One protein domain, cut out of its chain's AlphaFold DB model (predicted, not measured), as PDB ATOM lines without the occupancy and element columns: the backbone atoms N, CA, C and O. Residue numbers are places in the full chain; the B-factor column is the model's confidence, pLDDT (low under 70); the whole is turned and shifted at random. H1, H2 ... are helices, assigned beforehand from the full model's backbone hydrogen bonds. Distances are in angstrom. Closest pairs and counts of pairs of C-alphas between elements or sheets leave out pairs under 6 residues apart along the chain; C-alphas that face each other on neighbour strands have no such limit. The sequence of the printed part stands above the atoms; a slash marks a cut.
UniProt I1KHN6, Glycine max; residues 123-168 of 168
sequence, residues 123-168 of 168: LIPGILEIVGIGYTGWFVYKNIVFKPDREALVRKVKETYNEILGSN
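What this domain is: This is residues 123 to 168 of the 168 residues of a protein of Glycine max (UniProt I1KHN6). Two long helices, H1 and then H2, meet near their ends and make an open V, with a tight link at the corner and a short tail after H2. Most of H1, residues 123 to 139, sticks out as a free arm. The printed part has 46 residues with two named helices and no named strand; its class is all helix. It is extended, with a radius of gyration of the C-alphas of 14.8 A, and flat, spanning 47 by 25 by 6 A.

Where its parts are: H1, the longest helix, holds residues 123 to 145 and measures 30.9 A from C-alpha 123 at (51.564, 38.599, 9.882) to C-alpha 145. H2 holds residues 147 to 164 and measures 26.3 A, ending with C-alpha 164 at (28.490, 34.496, -19.502).

How they stand to each other: H1 and H2 touch only at the corner by their link, residues 142 to 144 of H1 with residues 149 to 153 of H2. Their closest C-alphas, those of Asn 143 and Asp 149, are 4.9 A apart. Their lines stand about perpendicular, at 73 degrees. Every O i to N i+4 pair is within hydrogen-bond range in H1, and 13 of 14 are in H2.

The domain as a whole: The C-alphas of Leu 123 and Asn 168, the two farthest apart, are 46.7 A apart. The printed part has no cut and ends at the chain's last residue. The model's confidence is low, with pLDDT under 70, at residue 123, residues 145 to 150 and residues 167 to 168.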
ATOM      1  N   LEU A 123      50.896  38.008  11.042       66.62
ATOM      2  CA  LEU A 123      51.564  38.599   9.882       66.62
ATOM      3  C   LEU A 123      51.157  37.934   8.566       66.62
ATOM      4  O   LEU A 123      51.319  38.575   7.535       66.62
ATOM      5  N   ILE A 124      50.577  36.724   8.559       71.74
ATOM      6  CA  ILE A 124      49.974  36.169   7.331       71.74
ATOM      7  C   ILE A 124      48.983  37.171   6.700       71.74
ATOM      8  O   ILE A 124      49.176  37.491   5.528       71.74
ATOM      9  N   PRO A 125      47.980  37.729   7.416       75.36
ATOM     10  CA  PRO A 125      47.087  38.724   6.823       75.36
ATOM     11  C   PRO A 125      47.816  40.004   6.392       75.36
ATOM     12  O   PRO A 125      47.516  40.495   5.315       75.36
ATOM     13  N   GLY A 126      48.811  40.500   7.140       77.89
ATOM     14  CA  GLY A 126      49.574  41.698   6.747       77.89
ATOM     15  C   GLY A 126      50.474  41.494   5.517       77.89
ATOM     16  O   GLY A 126      50.601  42.377   4.673       77.89
ATOM     17  N   ILE A 127      51.068  40.308   5.356       83.20
ATOM     18  CA  ILE A 127      51.853  39.945   4.167       83.20
ATOM     19  C   ILE A 127      50.918  39.724   2.972       83.20
ATOM     20  O   ILE A 127      51.217  40.194   1.877       83.20
ATOM     21  N   LEU A 128      49.766  39.073   3.171       86.08
ATOM     22  CA  LEU A 128      48.733  38.942   2.137       86.08
ATOM     23  C   LEU A 128      48.107  40.294   1.764       86.08
ATOM     24  O   LEU A 128      47.762  40.486   0.602       86.08
ATOM     25  N   GLU A 129      48.012  41.245   2.693       87.71
ATOM     26  CA  GLU A 129      47.610  42.627   2.429       87.71
ATOM     27  C   GLU A 129      48.664  43.351   1.583       87.71
ATOM     28  O   GLU A 129      48.319  43.911   0.548       87.71
ATOM     29  N   ILE A 130      49.955  43.266   1.929       90.92
ATOM     30  CA  ILE A 130      51.045  43.840   1.116       90.92
ATOM     31  C   ILE A 130      51.089  43.209  -0.285       90.92
ATOM     32  O   ILE A 130      51.239  43.925  -1.276       90.92
ATOM     33  N   VAL A 131      50.905  41.889  -0.402       91.04
ATOM     34  CA  VAL A 131      50.810  41.188  -1.696       91.04
ATOM     35  C   VAL A 131      49.545  41.600  -2.457       91.04
ATOM     36  O   VAL A 131      49.612  41.824  -3.664       91.04
ATOM     37  N   GLY A 132      48.411  41.762  -1.776       92.68
ATOM     38  CA  GLY A 132      47.145  42.207  -2.359       92.68
ATOM     39  C   GLY A 132      47.204  43.650  -2.865       92.68
ATOM     40  O   GLY A 132      46.807  43.915  -4.000       92.68
ATOM     41  N   ILE A 133      47.767  44.571  -2.080       93.54
ATOM     42  CA  ILE A 133      48.022  45.968  -2.460       93.54
ATOM     43  C   ILE A 133      49.052  46.025  -3.590       93.54
ATOM     44  O   ILE A 133      48.835  46.741  -4.563       93.54
ATOM     45  N   GLY A 134      50.131  45.240  -3.520       95.43
ATOM     46  CA  GLY A 134      51.148  45.157  -4.570       95.43
ATOM     47  C   GLY A 134      50.580  44.646  -5.897       95.43
ATOM     48  O   GLY A 134      50.805  45.258  -6.941       95.43
ATOM     49  N   TYR A 135      49.777  43.580  -5.863       92.22
ATOM     50  CA  TYR A 135      49.109  43.035  -7.046       92.22
ATOM     51  C   TYR A 135      48.026  43.981  -7.587       92.22
ATOM     52  O   TYR A 135      47.934  44.172  -8.796       92.22
ATOM     53  N   THR A 136      47.257  44.637  -6.712       92.13
ATOM     54  CA  THR A 136      46.257  45.649  -7.101       92.13
ATOM     55  C   THR A 136      46.929  46.873  -7.721       92.13
ATOM     56  O   THR A 136      46.506  47.337  -8.776       92.13
ATOM     57  N   GLY A 137      48.020  47.359  -7.125       92.81
ATOM     58  CA  GLY A 137      48.830  48.461  -7.639       92.81
ATOM     59  C   GLY A 137      49.480  48.123  -8.979       92.81
ATOM     60  O   GLY A 137      49.427  48.937  -9.896       92.81
ATOM     61  N   TRP A 138      50.003  46.905  -9.144       85.83
ATOM     62  CA  TRP A 138      50.515  46.402 -10.422       85.83
ATOM     63  C   TRP A 138      49.412  46.260 -11.481       85.83
ATOM     64  O   TRP A 138      49.606  46.657 -12.630       85.83
ATOM     65  N   PHE A 139      48.236  45.752 -11.103       86.17
ATOM     66  CA  PHE A 139      47.078  45.633 -11.990       86.17
ATOM     67  C   PHE A 139      46.571  47.009 -12.446       86.17
ATOM     68  O   PHE A 139      46.325  47.201 -13.636       86.17
ATOM     69  N   VAL A 140      46.470  47.979 -11.533       87.32
ATOM     70  CA  VAL A 140      46.126  49.377 -11.837       87.32
ATOM     71  C   VAL A 140      47.207  50.026 -12.702       87.32
ATOM     72  O   VAL A 140      46.886  50.627 -13.724       87.32
ATOM     73  N   TYR A 141      48.485  49.866 -12.357       83.35
ATOM     74  CA  TYR A 141      49.600  50.399 -13.138       83.35
ATOM     75  C   TYR A 141      49.559  49.876 -14.576       83.35
ATOM     76  O   TYR A 141      49.477  50.663 -15.518       83.35
ATOM     77  N   LYS A 142      49.509  48.553 -14.751       77.63
ATOM     78  CA  LYS A 142      49.478  47.923 -16.070       77.63
ATOM     79  C   LYS A 142      48.227  48.314 -16.866       77.63
ATOM     80  O   LYS A 142      48.345  48.933 -17.918       77.63
ATOM     81  N   ASN A 143      47.033  48.016 -16.350       70.70
ATOM     82  CA  ASN A 143      45.795  48.142 -17.125       70.70
ATOM     83  C   ASN A 143      45.231  49.573 -17.187       70.70
ATOM     84  O   ASN A 143      44.367  49.835 -18.021       70.70
ATOM     85  N   ILE A 144      45.671  50.501 -16.322       76.67
ATOM     86  CA  ILE A 144      45.158  51.882 -16.289       76.67
ATOM     87  C   ILE A 144      46.222  52.913 -16.690       76.67
ATOM     88  O   ILE A 144      45.864  53.887 -17.353       76.67
ATOM     89  N   VAL A 145      47.517  52.754 -16.391       69.15
ATOM     90  CA  VAL A 145      48.512  53.753 -16.849       69.15
ATOM     91  C   VAL A 145      48.817  53.592 -18.343       69.15
ATOM     92  O   VAL A 145      48.917  54.594 -19.054       69.15
ATOM     93  N   PHE A 146      48.861  52.361 -18.865       65.86
ATOM     94  CA  PHE A 146      49.129  52.119 -20.285       65.86
ATOM     95  C   PHE A 146      47.848  52.125 -21.131       65.86
ATOM     96  O   PHE A 146      46.929  51.335 -20.929       65.86
ATOM     97  N   LYS A 147      47.805  53.013 -22.135       59.44
ATOM     98  CA  LYS A 147      46.681  53.137 -23.078       59.44
ATOM     99  C   LYS A 147      46.278  51.836 -23.806       59.44
ATOM    100  O   LYS A 147      45.073  51.602 -23.850       59.44
ATOM    101  N   PRO A 148      47.184  50.998 -24.360       64.74
ATOM    102  CA  PRO A 148      46.762  49.782 -25.066       64.74
ATOM    103  C   PRO A 148      46.081  48.765 -24.137       64.74
ATOM    104  O   PRO A 148      45.064  48.177 -24.510       64.74
ATOM    105  N   ASP A 149      46.576  48.615 -22.907       63.74
ATOM    106  CA  ASP A 149      46.044  47.641 -21.949       63.74
ATOM    107  C   ASP A 149      44.651  48.040 -21.426       63.74
ATOM    108  O   ASP A 149      43.844  47.156 -21.138       63.74
ATOM    109  N   ARG A 150      44.306  49.343 -21.398       68.71
ATOM    110  CA  ARG A 150      42.932  49.804 -21.105       68.71
ATOM    111  C   ARG A 150      41.913  49.203 -22.068       68.71
ATOM    112  O   ARG A 150      40.891  48.675 -21.638       68.71
ATOM    113  N   GLU A 151      42.175  49.298 -23.372       73.40
ATOM    114  CA  GLU A 151      41.264  48.758 -24.384       73.40
ATOM    115  C   GLU A 151      41.254  47.232 -24.374       73.40
ATOM    116  O   GLU A 151      40.179  46.643 -24.463       73.40
ATOM    117  N   ALA A 152      42.414  46.588 -24.215       76.30
ATOM    118  CA  ALA A 152      42.495  45.134 -24.122       76.30
ATOM    119  C   ALA A 152      41.703  44.587 -22.919       76.30
ATOM    120  O   ALA A 152      40.960  43.617 -23.069       76.30
ATOM    121  N   LEU A 153      41.796  45.233 -21.748       75.43
ATOM    122  CA  LEU A 153      41.026  44.842 -20.566       75.43
ATOM    123  C   LEU A 153      39.523  45.077 -20.766       75.43
ATOM    124  O   LEU A 153      38.736  44.183 -20.473       75.43
ATOM    125  N   VAL A 154      39.107  46.239 -21.285       77.62
ATOM    126  CA  VAL A 154      37.677  46.543 -21.506       77.62
ATOM    127  C   VAL A 154      37.053  45.606 -22.543       77.62
ATOM    128  O   VAL A 154      35.937  45.131 -22.328       77.62
ATOM    129  N   ARG A 155      37.770  45.289 -23.633       81.17
ATOM    130  CA  ARG A 155      37.337  44.290 -24.624       81.17
ATOM    131  C   ARG A 155      37.185  42.919 -23.971       81.17
ATOM    132  O   ARG A 155      36.085  42.381 -23.994       81.17
ATOM    133  N   LYS A 156      38.215  42.434 -23.268       81.70
ATOM    134  CA  LYS A 156      38.184  41.128 -22.591       81.70
ATOM    135  C   LYS A 156      37.077  41.020 -21.537       81.70
ATOM    136  O   LYS A 156      36.396  40.004 -21.473       81.70
ATOM    137  N   VAL A 157      36.853  42.064 -20.736       85.43
ATOM    138  CA  VAL A 157      35.750  42.101 -19.758       85.43
ATOM    139  C   VAL A 157      34.393  42.057 -20.462       85.43
ATOM    140  O   VAL A 157      33.512  41.336 -20.002       85.43
ATOM    141  N   LYS A 158      34.219  42.774 -21.583       84.01
ATOM    142  CA  LYS A 158      32.980  42.742 -22.374       84.01
ATOM    143  C   LYS A 158      32.761  41.391 -23.064       84.01
ATOM    144  O   LYS A 158      31.640  40.901 -23.063       84.01
ATOM    145  N   GLU A 159      33.810  40.791 -23.617       86.91
ATOM    146  CA  GLU A 159      33.791  39.452 -24.221       86.91
ATOM    147  C   GLU A 159      33.350  38.407 -23.189       86.91
ATOM    148  O   GLU A 159      32.360  37.717 -23.415       86.91
ATOM    149  N   THR A 160      33.979  38.381 -22.006       86.51
ATOM    150  CA  THR A 160      33.579  37.498 -20.896       86.51
ATOM    151  C   THR A 160      32.158  37.791 -20.392       86.51
ATOM    152  O   THR A 160      31.430  36.863 -20.047       86.51
ATOM    153  N   TYR A 161      31.714  39.055 -20.372       86.90
ATOM    154  CA  TYR A 161      30.326  39.394 -20.022       86.90
ATOM    155  C   TYR A 161      29.321  38.860 -21.048       86.90
ATOM    156  O   TYR A 161      28.302  38.298 -20.659       86.90
ATOM    157  N   ASN A 162      29.604  39.015 -22.343       87.08
ATOM    158  CA  ASN A 162      28.762  38.504 -23.421       87.08
ATOM    159  C   ASN A 162      28.701  36.968 -23.405       87.08
ATOM    160  O   ASN A 162      27.615  36.406 -23.529       87.08
ATOM    161  N   GLU A 163      29.842  36.306 -23.191       87.48
ATOM    162  CA  GLU A 163      29.970  34.849 -23.062       87.48
ATOM    163  C   GLU A 163      29.130  34.307 -21.892       87.48
ATOM    164  O   GLU A 163      28.311  33.408 -22.083       87.48
ATOM    165  N   ILE A 164      29.254  34.901 -20.697       86.96
ATOM    166  CA  ILE A 164      28.490  34.496 -19.502       86.96
ATOM    167  C   ILE A 164      26.991  34.803 -19.646       86.96
ATOM    168  O   ILE A 164      26.158  34.027 -19.177       86.96
ATOM    169  N   LEU A 165      26.631  35.924 -20.278       83.67
ATOM    170  CA  LEU A 165      25.235  36.348 -20.450       83.67
ATOM    171  C   LEU A 165      24.554  35.713 -21.682       83.67
ATOM    172  O   LEU A 165      23.395  36.015 -21.955       83.67
ATOM    173  N   GLY A 166      25.254  34.849 -22.429       74.94
ATOM    174  CA  GLY A 166      24.727  34.163 -23.615       74.94
ATOM    175  C   GLY A 166      24.446  35.078 -24.815       74.94
ATOM    176  O   GLY A 166      23.678  34.705 -25.699       74.94
ATOM    177  N   SER A 167      25.039  36.274 -24.844       63.04
ATOM    178  CA  SER A 167      24.835  37.281 -25.891       63.04
ATOM    179  C   SER A 167      25.836  37.074 -27.032       63.04
ATOM    180  O   SER A 167      26.917  37.673 -27.041       63.04
ATOM    181  N   ASN A 168      25.476  36.173 -27.952       54.36
ATOM    182  CA  ASN A 168      26.154  35.966 -29.235       54.36
ATOM    183  C   ASN A 168      25.680  37.001 -30.266       54.36
ATOM    184  O   ASN A 168      24.446  37.099 -30.449       54.36
TER     185      ASN A 168